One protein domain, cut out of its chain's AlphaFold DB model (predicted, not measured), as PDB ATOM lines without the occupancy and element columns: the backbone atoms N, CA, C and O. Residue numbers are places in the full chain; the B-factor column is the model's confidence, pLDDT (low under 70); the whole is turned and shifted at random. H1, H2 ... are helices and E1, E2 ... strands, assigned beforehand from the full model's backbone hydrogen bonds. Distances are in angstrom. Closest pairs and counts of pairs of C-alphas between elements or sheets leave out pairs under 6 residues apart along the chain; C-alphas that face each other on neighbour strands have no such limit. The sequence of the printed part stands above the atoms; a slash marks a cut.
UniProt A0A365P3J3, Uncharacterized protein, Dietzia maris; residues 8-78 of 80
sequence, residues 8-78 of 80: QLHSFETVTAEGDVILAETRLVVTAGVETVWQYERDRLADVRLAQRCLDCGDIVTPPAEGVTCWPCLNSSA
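Overview. This is residues 8 to 78 of the 80 residues of an uncharacterized protein of Dietzia maris (UniProt A0A365P3J3). A strongly twisted sheet of four strands, E1 to E4, each folding back beside the one before, makes one part of the domain; beyond the last strand a lobe built mostly of loop, residues 51 to 70, leads to a short helix, H1, set away from the sheet. The printed part has 71 residues, with four named strands and then one named helix along the chain, and its class is mostly strand. The sheet's order is E1, E2, E3, E4, all antiparallel. The whole is loose, with a radius of gyration of the C-alphas of 14.0 A, and flat, spanning 39 by 35 by 18 A.

Along the chain. E1 is residues 8 to 15, 20.2 A from first to last C-alpha, and begins with C-alpha 8 at (50.020, -15.210, 42.333). E2, residues 21 to 31, is the longest strand, 30.9 A. E3 is residues 34 to 41, 22.6 A, and E4 is residues 44 to 50, 18.3 A, with C-alpha 50 at (41.170, -3.074, 45.557). H1 is residues 71 to 76, 8.6 A, and ends with C-alpha 76 at (31.740, -21.580, 59.883).

Arrangement. The four strands form a meander, each strand the antiparallel neighbour of the one before. E1, an edge strand, forms a hairpin with E2 at 151 degrees between their directions; N 12 and O 24 are within hydrogen-bond range at 3.0 A. The C-alphas of Ser 11 and Glu 25 face each other at 4.1 A. E2 and E3, the inner strands, form a hairpin at 163 degrees, with N 29 and O 36 at 2.8 A. E3 and the other edge strand, E4, form a hairpin at 150 degrees, with N 37 and O 49 at 2.8 A. From edge to edge the strands' lines turn by 59 degrees, and the way across the sheet turns by 56 degrees. E1 and E4 are apart. After E4, residues 52 to 53 pair with residues 60 to 61, antiparallel. H1 is not on the sheet and is apart from E1, E2 and E3; in H1 every O i to N i+4 pair is within hydrogen-bond range.

Size, cuts and confidence. The two C-alphas farthest apart are those of Glu 18 and Ser 77, 39.8 A. The printed part has no cut from residue 8 to residue 78. The links E1 to E2, E2 to E3 and E3 to E4 are tight, and the link E4 to H1 is long, with 20 residues. The mean pLDDT of the printed part is 85.5, and it is under 70 at residues 62 to 67 and 76 to 78.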
ATOM      1  N   GLN A   8      51.120 -14.400  42.857       93.50
ATOM      2  CA  GLN A   8      50.020 -15.210  42.333       93.50
ATOM      3  C   GLN A   8      49.171 -15.757  43.491       93.50
ATOM      4  O   GLN A   8      49.711 -16.362  44.416       93.50
ATOM      5  N   LEU A   9      47.859 -15.518  43.448       90.94
ATOM      6  CA  LEU A   9      46.895 -16.006  44.437       90.94
ATOM      7  C   LEU A   9      46.217 -17.285  43.950       90.94
ATOM      8  O   LEU A   9      46.146 -18.271  44.678       90.94
ATOM      9  N   HIS A  10      45.728 -17.272  42.708       89.88
ATOM     10  CA  HIS A  10      45.028 -18.405  42.118       89.88
ATOM     11  C   HIS A  10      45.208 -18.446  40.598       89.88
ATOM     12  O   HIS A  10      45.421 -17.414  39.961       89.88
ATOM     13  N   SER A  11      45.076 -19.637  40.018       93.00
ATOM     14  CA  SER A  11      44.987 -19.855  38.574       93.00
ATOM     15  C   SER A  11      43.912 -20.890  38.301       93.00
ATOM     16  O   SER A  11      43.838 -21.898  38.999       93.00
ATOM     17  N   PHE A  12      43.077 -20.615  37.308       91.75
ATOM     18  CA  PHE A  12      41.854 -21.357  37.037       91.75
ATOM     19  C   PHE A  12      41.523 -21.293  35.548       91.75
ATOM     20  O   PHE A  12      41.890 -20.343  34.856       91.75
ATOM     21  N   GLU A  13      40.818 -22.303  35.054       95.38
ATOM     22  CA  GLU A  13      40.212 -22.244  33.729       95.38
ATOM     23  C   GLU A  13      38.867 -21.512  33.818       95.38
ATOM     24  O   GLU A  13      38.103 -21.700  34.766       95.38
ATOM     25  N   THR A  14      38.579 -20.660  32.839       90.94
ATOM     26  CA  THR A  14      37.291 -19.967  32.699       90.94
ATOM     27  C   THR A  14      36.847 -19.973  31.238       90.94
ATOM     28  O   THR A  14      37.650 -20.244  30.346       90.94
ATOM     29  N   VAL A  15      35.567 -19.706  30.986       92.50
ATOM     30  CA  VAL A  15      34.972 -19.709  29.643       92.50
ATOM     31  C   VAL A  15      34.694 -18.270  29.212       92.50
ATOM     32  O   VAL A  15      34.078 -17.511  29.961       92.50
ATOM     33  N   THR A  16      35.150 -17.881  28.020       88.75
ATOM     34  CA  THR A  16      34.888 -16.545  27.461       88.75
ATOM     35  C   THR A  16      33.444 -16.406  26.972       88.75
ATOM     36  O   THR A  16      32.721 -17.391  26.825       88.75
ATOM     37  N   ALA A  17      33.016 -15.178  26.654       88.12
ATOM     38  CA  ALA A  17      31.697 -14.928  26.063       88.12
ATOM     39  C   ALA A  17      31.499 -15.646  24.709       88.12
ATOM     40  O   ALA A  17      30.377 -15.978  24.336       88.12
ATOM     41  N   GLU A  18      32.594 -15.914  23.996       92.44
ATOM     42  CA  GLU A  18      32.642 -16.649  22.729       92.44
ATOM     43  C   GLU A  18      32.612 -18.179  22.909       92.44
ATOM     44  O   GLU A  18      32.449 -18.902  21.927       92.44
ATOM     45  N   GLY A  19      32.750 -18.681  24.143       93.50
ATOM     46  CA  GLY A  19      32.748 -20.110  24.470       93.50
ATOM     47  C   GLY A  19      34.126 -20.781  24.511       93.50
ATOM     48  O   GLY A  19      34.194 -21.986  24.756       93.50
ATOM     49  N   ASP A  20      35.221 -20.040  24.312       94.50
ATOM     50  CA  ASP A  20      36.573 -20.589  24.457       94.50
ATOM     51  C   ASP A  20      36.901 -20.838  25.935       94.50
ATOM     52  O   ASP A  20      36.734 -19.947  26.770       94.50
ATOM     53  N   VAL A  21      37.481 -21.998  26.254       95.75
ATOM     54  CA  VAL A  21      38.159 -22.208  27.545       95.75
ATOM     55  C   VAL A  21      39.508 -21.487  27.525       95.75
ATOM     56  O   VAL A  21      40.274 -21.598  26.562       95.75
ATOM     57  N   ILE A  22      39.813 -20.745  28.588       94.00
ATOM     58  CA  ILE A  22      41.055 -19.984  28.745       94.00
ATOM     59  C   ILE A  22      41.649 -20.168  30.139       94.00
ATOM     60  O   ILE A  22      40.922 -20.312  31.119       94.00
ATOM     61  N   LEU A  23      42.977 -20.078  30.238       94.19
ATOM     62  CA  LEU A  23      43.644 -19.922  31.526       94.19
ATOM     63  C   LEU A  23      43.533 -18.464  31.992       94.19
ATOM     64  O   LEU A  23      43.919 -17.534  31.268       94.19
ATOM     65  N   ALA A  24      43.044 -18.297  33.215       94.06
ATOM     66  CA  ALA A  24      43.033 -17.051  33.959       94.06
ATOM     67  C   ALA A  24      43.845 -17.181  35.260       94.06
ATOM     68  O   ALA A  24      44.077 -18.276  35.782       94.06
ATOM     69  N   GLU A  25      44.293 -16.051  35.799       94.69
ATOM     70  CA  GLU A  25      44.943 -15.990  37.109       94.69
ATOM     71  C   GLU A  25      44.635 -14.685  37.842       94.69
ATOM     72  O   GLU A  25      44.419 -13.647  37.220       94.69
ATOM     73  N   THR A  26      44.662 -14.728  39.171       93.44
ATOM     74  CA  THR A  26      44.602 -13.542  40.029       93.44
ATOM     75  C   THR A  26      45.918 -13.352  40.770       93.44
ATOM     76  O   THR A  26      46.518 -14.309  41.269       93.44
ATOM     77  N   ARG A  27      46.380 -12.100  40.857       94.69
ATOM     78  CA  ARG A  27      47.621 -11.721  41.547       94.69
ATOM     79  C   ARG A  27      47.376 -10.582  42.533       94.69
ATOM     80  O   ARG A  27      46.686  -9.623  42.199       94.69
ATOM     81  N   LEU A  28      47.980 -10.664  43.716       94.62
ATOM     82  CA  LEU A  28      48.095  -9.556  44.663       94.62
ATOM     83  C   LEU A  28      49.257  -8.656  44.241       94.62
ATOM     84  O   LEU A  28      50.420  -9.056  44.323       94.62
ATOM     85  N   VAL A  29      48.948  -7.429  43.839       96.12
ATOM     86  CA  VAL A  29      49.923  -6.386  43.513       96.12
ATOM     87  C   VAL A  29      49.818  -5.274  44.553       96.12
ATOM     88  O   VAL A  29      48.733  -4.745  44.798       96.12
ATOM     89  N   VAL A  30      50.950  -4.909  45.159       95.06
ATOM     90  CA  VAL A  30      51.031  -3.831  46.154       95.06
ATOM     91  C   VAL A  30      51.750  -2.637  45.536       95.06
ATOM     92  O   VAL A  30      52.935  -2.719  45.220       95.06
ATOM     93  N   THR A  31      51.042  -1.519  45.381       94.69
ATOM     94  CA  THR A  31      51.555  -0.301  44.736       94.69
ATOM     95  C   THR A  31      51.399   0.877  45.689       94.69
ATOM     96  O   THR A  31      50.289   1.196  46.100       94.69
ATOM     97  N   ALA A  32      52.511   1.521  46.066       94.25
ATOM     98  CA  ALA A  32      52.532   2.648  47.014       94.25
ATOM     99  C   ALA A  32      51.793   2.381  48.352       94.25
ATOM    100  O   ALA A  32      51.223   3.292  48.947       94.25
ATOM    101  N   GLY A  33      51.795   1.126  48.821       91.44
ATOM    102  CA  GLY A  33      51.095   0.695  50.039       91.44
ATOM    103  C   GLY A  33      49.622   0.309  49.844       91.44
ATOM    104  O   GLY A  33      49.008  -0.181  50.784       91.44
ATOM    105  N   VAL A  34      49.060   0.476  48.642       91.62
ATOM    106  CA  VAL A  34      47.707   0.015  48.300       91.62
ATOM    107  C   VAL A  34      47.775  -1.416  47.770       91.62
ATOM    108  O   VAL A  34      48.472  -1.687  46.790       91.62
ATOM    109  N   GLU A  35      47.039  -2.328  48.402       92.88
ATOM    110  CA  GLU A  35      46.868  -3.703  47.934       92.88
ATOM    111  C   GLU A  35      45.769  -3.785  46.857       92.88
ATOM    112  O   GLU A  35      44.663  -3.268  47.026       92.88
ATOM    113  N   THR A  36      46.059  -4.457  45.742       93.38
ATOM    114  CA  THR A  36      45.127  -4.640  44.616       93.38
ATOM    115  C   THR A  36      45.151  -6.076  44.104       93.38
ATOM    116  O   THR A  36      46.209  -6.700  44.054       93.38
ATOM    117  N   VAL A  37      43.993  -6.599  43.697       93.81
ATOM    118  CA  VAL A  37      43.870  -7.888  43.002       93.81
ATOM    119  C   VAL A  37      43.755  -7.620  41.506       93.81
ATOM    120  O   VAL A  37      42.833  -6.935  41.068       93.81
ATOM    121  N   TRP A  38      44.705  -8.140  40.734       95.00
ATOM    122  CA  TRP A  38      44.761  -8.022  39.277       95.00
ATOM    123  C   TRP A  38      44.366  -9.370  38.666       95.00
ATOM    124  O   TRP A  38      44.998 -10.381  38.980       95.00
ATOM    125  N   GLN A  39      43.346  -9.391  37.807       93.94
ATOM    126  CA  GLN A  39      42.925 -10.576  37.053       93.94
ATOM    127  C   GLN A  39      43.537 -10.544  35.653       93.94
ATOM    128  O   GLN A  39      43.397  -9.556  34.931       93.94
ATOM    129  N   TYR A  40      44.189 -11.635  35.262       94.00
ATOM    130  CA  TYR A  40      44.738 -11.830  33.925       94.00
ATOM    131  C   TYR A  40      43.991 -12.936  33.187       94.00
ATOM    132  O   TYR A  40      43.684 -13.972  33.768       94.00
ATOM    133  N   GLU A  41      43.794 -12.747  31.887       93.62
ATOM    134  CA  GLU A  41      43.145 -13.677  30.963       93.62
ATOM    135  C   GLU A  41      43.991 -13.773  29.691       93.62
ATOM    136  O   GLU A  41      44.322 -12.748  29.091       93.62
ATOM    137  N   ARG A  42      44.386 -14.989  29.275       88.88
ATOM    138  CA  ARG A  42      45.300 -15.184  28.121       88.88
ATOM    139  C   ARG A  42      46.552 -14.280  28.209       88.88
ATOM    140  O   ARG A  42      46.915 -13.601  27.249       88.88
ATOM    141  N   ASP A  43      47.160 -14.232  29.396       88.44
ATOM    142  CA  ASP A  43      48.277 -13.356  29.806       88.44
ATOM    143  C   ASP A  43      48.027 -11.832  29.806       88.44
ATOM    144  O   ASP A  43      48.901 -11.081  30.242       88.44
ATOM    145  N   ARG A  44      46.847 -11.344  29.407       91.12
ATOM    146  CA  ARG A  44      46.505  -9.911  29.404       91.12
ATOM    147  C   ARG A  44      45.807  -9.508  30.694       91.12
ATOM    148  O   ARG A  44      44.990 -10.263  31.200       91.12
ATOM    149  N   LEU A  45      46.089  -8.307  31.198       94.12
ATOM    150  CA  LEU A  45      45.350  -7.726  32.319       94.12
ATOM    151  C   LEU A  45      43.902  -7.440  31.886       94.12
ATOM    152  O   LEU A  45      43.693  -6.661  30.957       94.12
ATOM    153  N   ALA A  46      42.939  -8.082  32.544       92.44
ATOM    154  CA  ALA A  46      41.511  -7.965  32.258       92.44
ATOM    155  C   ALA A  46      40.795  -7.036  33.253       92.44
ATOM    156  O   ALA A  46      39.941  -6.251  32.851       92.44
ATOM    157  N   ASP A  47      41.164  -7.096  34.537       92.19
ATOM    158  CA  ASP A  47      40.506  -6.345  35.616       92.19
ATOM    159  C   ASP A  47      41.476  -6.048  36.780       92.19
ATOM    160  O   ASP A  47      42.441  -6.782  37.008       92.19
ATOM    161  N   VAL A  48      41.216  -4.967  37.522       93.06
ATOM    162  CA  VAL A  48      41.958  -4.543  38.720       93.06
ATOM    163  C   VAL A  48      40.978  -4.043  39.778       93.06
ATOM    164  O   VAL A  48      40.303  -3.033  39.591       93.06
ATOM    165  N   ARG A  49      40.964  -4.702  40.940       90.12
ATOM    166  CA  ARG A  49      40.151  -4.318  42.107       90.12
ATOM    167  C   ARG A  49      41.049  -3.971  43.290       90.12
ATOM    168  O   ARG A  49      42.173  -4.464  43.387       90.12
ATOM    169  N   LEU A  50      40.553  -3.164  44.228       89.81
ATOM    170  CA  LEU A  50      41.170  -3.074  45.557       89.81
ATOM    171  C   LEU A  50      41.106  -4.451  46.226       89.81
ATOM    172  O   LEU A  50      40.075  -5.120  46.159       89.81
ATOM    173  N   ALA A  51      42.194  -4.869  46.872       88.81
ATOM    174  CA  ALA A  51      42.145  -6.039  47.734       88.81
ATOM    175  C   ALA A  51      41.398  -5.666  49.019       88.81
ATOM    176  O   ALA A  51      41.696  -4.653  49.654       88.81
ATOM    177  N   GLN A  52      40.431  -6.489  49.410       85.88
ATOM    178  CA  GLN A  52      39.828  -6.446  50.738       85.88
ATOM    179  C   GLN A  52      40.264  -7.694  51.503       85.88
ATOM    180  O   GLN A  52      40.634  -8.699  50.897       85.88
ATOM    181  N   ARG A  53      40.249  -7.634  52.835       86.19
ATOM    182  CA  ARG A  53      40.658  -8.744  53.703       86.19
ATOM    183  C   ARG A  53      39.527  -9.113  54.641       86.19
ATOM    184  O   ARG A  53      38.946  -8.222  55.249       86.19
ATOM    185  N   CYS A  54      39.243 -10.407  54.749       86.06
ATOM    186  CA  CYS A  54      38.292 -10.954  55.709       86.06
ATOM    187  C   CYS A  54      38.648 -10.480  57.126       86.06
ATOM    188  O   CYS A  54      39.792 -10.647  57.548       86.06
ATOM    189  N   LEU A  55      37.691  -9.912  57.860       85.69
ATOM    190  CA  LEU A  55      37.913  -9.437  59.230       85.69
ATOM    191  C   LEU A  55      38.262 -10.575  60.200       85.69
ATOM    192  O   LEU A  55      38.999 -10.348  61.157       85.69
ATOM    193  N   ASP A  56      37.775 -11.786  59.926       87.38
ATOM    194  CA  ASP A  56      37.881 -12.935  60.828       87.38
ATOM    195  C   ASP A  56      39.141 -13.791  60.585       87.38
ATOM    196  O   ASP A  56      39.744 -14.277  61.540       87.38
ATOM    197  N   CYS A  57      39.582 -13.952  59.327       87.50
ATOM    198  CA  CYS A  57      40.772 -14.754  58.975       87.50
ATOM    199  C   CYS A  57      41.908 -13.986  58.269       87.50
ATOM    200  O   CYS A  57      43.003 -14.523  58.119       87.50
ATOM    201  N   GLY A  58      41.688 -12.745  57.821       86.25
ATOM    202  CA  GLY A  58      42.684 -11.937  57.101       86.25
ATOM    203  C   GLY A  58      42.890 -12.282  55.616       86.25
ATOM    204  O   GLY A  58      43.618 -11.552  54.928       86.25
ATOM    205  N   ASP A  59      42.249 -13.345  55.111       85.19
ATOM    206  CA  ASP A  59      42.325 -13.773  53.707       85.19
ATOM    207  C   ASP A  59      41.789 -12.718  52.739       85.19
ATOM    208  O   ASP A  59      40.863 -11.966  53.048       85.19
ATOM    209  N   ILE A  60      42.351 -12.692  51.532       84.56
ATOM    210  CA  ILE A  60      41.968 -11.742  50.487       84.56
ATOM    211  C   ILE A  60      40.608 -12.132  49.907       84.56
ATOM    212  O   ILE A  60      40.446 -13.216  49.347       84.56
ATOM    213  N   VAL A  61      39.648 -11.215  49.994       79.00
ATOM    214  CA  VAL A  61      38.323 -11.339  49.382       79.00
ATOM    215  C   VAL A  61      38.204 -10.382  48.200       79.00
ATOM    216  O   VAL A  61      38.571  -9.209  48.278       79.00
ATOM    217  N   THR A  62      37.679 -10.887  47.085       67.69
ATOM    218  CA  THR A  62      37.278 -10.059  45.944       67.69
ATOM    219  C   THR A  62      35.821  -9.625  46.119       67.69
ATOM    220  O   THR A  62      34.972 -10.501  46.304       67.69
ATOM    221  N   PRO A  63      35.489  -8.324  46.024       58.88
ATOM    222  CA  PRO A  63      34.099  -7.871  46.077       58.88
ATOM    223  C   PRO A  63      33.269  -8.421  44.895       58.88
ATOM    224  O   PRO A  63      33.847  -8.695  43.831       58.88
ATOM    225  N   PRO A  64      31.931  -8.548  45.046       51.06
ATOM    226  CA  PRO A  64      31.105  -7.935  46.093       51.06
ATOM    227  C   PRO A  64      30.680  -8.909  47.210       51.06
ATOM    228  O   PRO A  64      29.678  -9.609  47.091       51.06
ATOM    229  N   ALA A  65      31.404  -8.903  48.332       47.84
ATOM    230  CA  ALA A  65      30.890  -9.430  49.593       47.84
ATOM    231  C   ALA A  65      30.164  -8.297  50.340       47.84
ATOM    232  O   ALA A  65      30.765  -7.257  50.628       47.84
ATOM    233  N   GLU A  66      28.873  -8.471  50.631       47.97
ATOM    234  CA  GLU A  66      28.173  -7.608  51.585       47.97
ATOM    235  C   GLU A  66      28.619  -7.998  53.000       47.97
ATOM    236  O   GLU A  66      28.323  -9.088  53.482       47.97
ATOM    237  N   GLY A  67      29.379  -7.110  53.644       56.97
ATOM    238  CA  GLY A  67      30.156  -7.446  54.838       56.97
ATOM    239  C   GLY A  67      31.565  -7.927  54.476       56.97
ATOM    240  O   GLY A  67      31.779  -8.643  53.501       56.97
ATOM    241  N   VAL A  68      32.560  -7.507  55.259       71.38
ATOM    242  CA  VAL A  68      33.985  -7.733  54.952       71.38
ATOM    243  C   VAL A  68      34.466  -9.082  55.516       71.38
ATOM    244  O   VAL A  68      35.524  -9.175  56.128       71.38
ATOM    245  N   THR A  69      33.675 -10.138  55.315       82.50
ATOM    246  CA  THR A  69      33.949 -11.506  55.782       82.50
ATOM    247  C   THR A  69      33.834 -12.474  54.602       82.50
ATOM    248  O   THR A  69      32.945 -12.348  53.762       82.50
ATOM    249  N   CYS A  70      34.758 -13.431  54.493       82.00
ATOM    250  CA  CYS A  70      34.757 -14.411  53.407       82.00
ATOM    251  C   CYS A  70      33.647 -15.463  53.590       82.00
ATOM    252  O   CYS A  70      33.232 -15.748  54.712       82.00
ATOM    253  N   TRP A  71      33.195 -16.090  52.493       79.06
ATOM    254  CA  TRP A  71      32.166 -17.144  52.550       79.06
ATOM    255  C   TRP A  71      32.500 -18.260  53.565       79.06
ATOM    256  O   TRP A  71      31.608 -18.609  54.337       79.06
ATOM    257  N   PRO A  72      33.748 -18.784  53.650       81.25
ATOM    258  CA  PRO A  72      34.114 -19.760  54.680       81.25
ATOM    259  C   PRO A  72      33.847 -19.283  56.111       81.25
ATOM    260  O   PRO A  72      33.237 -20.015  56.883       81.25
ATOM    261  N   CYS A  73      34.233 -18.050  56.457       83.38
ATOM    262  CA  CYS A  73      34.010 -17.506  57.796       83.38
ATOM    263  C   CYS A  73      32.520 -17.257  58.079       83.38
ATOM    264  O   CYS A  73      32.049 -17.677  59.132       83.38
ATOM    265  N   LEU A  74      31.763 -16.702  57.116       81.75
ATOM    266  CA  LEU A  74      30.306 -16.502  57.230       81.75
ATOM    267  C   LEU A  74      29.533 -17.801  57.516       81.75
ATOM    268  O   LEU A  74      28.476 -17.760  58.144       81.75
ATOM    269  N   ASN A  75      30.043 -18.939  57.040       74.25
ATOM    270  CA  ASN A  75      29.365 -20.233  57.144       74.25
ATOM    271  C   ASN A  75      29.919 -21.104  58.281       74.25
ATOM    272  O   ASN A  75      29.167 -21.865  58.876       74.25
ATOM    273  N   SER A  76      31.183 -20.928  58.683       65.38
ATOM    274  CA  SER A  76      31.740 -21.580  59.883       65.38
ATOM    275  C   SER A  76      31.046 -21.179  61.194       65.38
ATOM    276  O   SER A  76      31.162 -21.884  62.192       65.38
ATOM    277  N   SER A  77      30.293 -20.075  61.193       55.31
ATOM    278  CA  SER A  77      29.419 -19.649  62.292       55.31
ATOM    279  C   SER A  77      28.006 -20.258  62.261       55.31
ATOM    280  O   SER A  77      27.196 -19.906  63.113       55.31
ATOM    281  N   ALA A  78      27.687 -21.132  61.297       53.06
ATOM    282  CA  ALA A  78      26.371 -21.770  61.163       53.06
ATOM    283  C   ALA A  78      26.281 -23.187  61.775       53.06
ATOM    284  O   ALA A  78      25.182 -23.726  61.875       53.06
TER     285      ALA A  78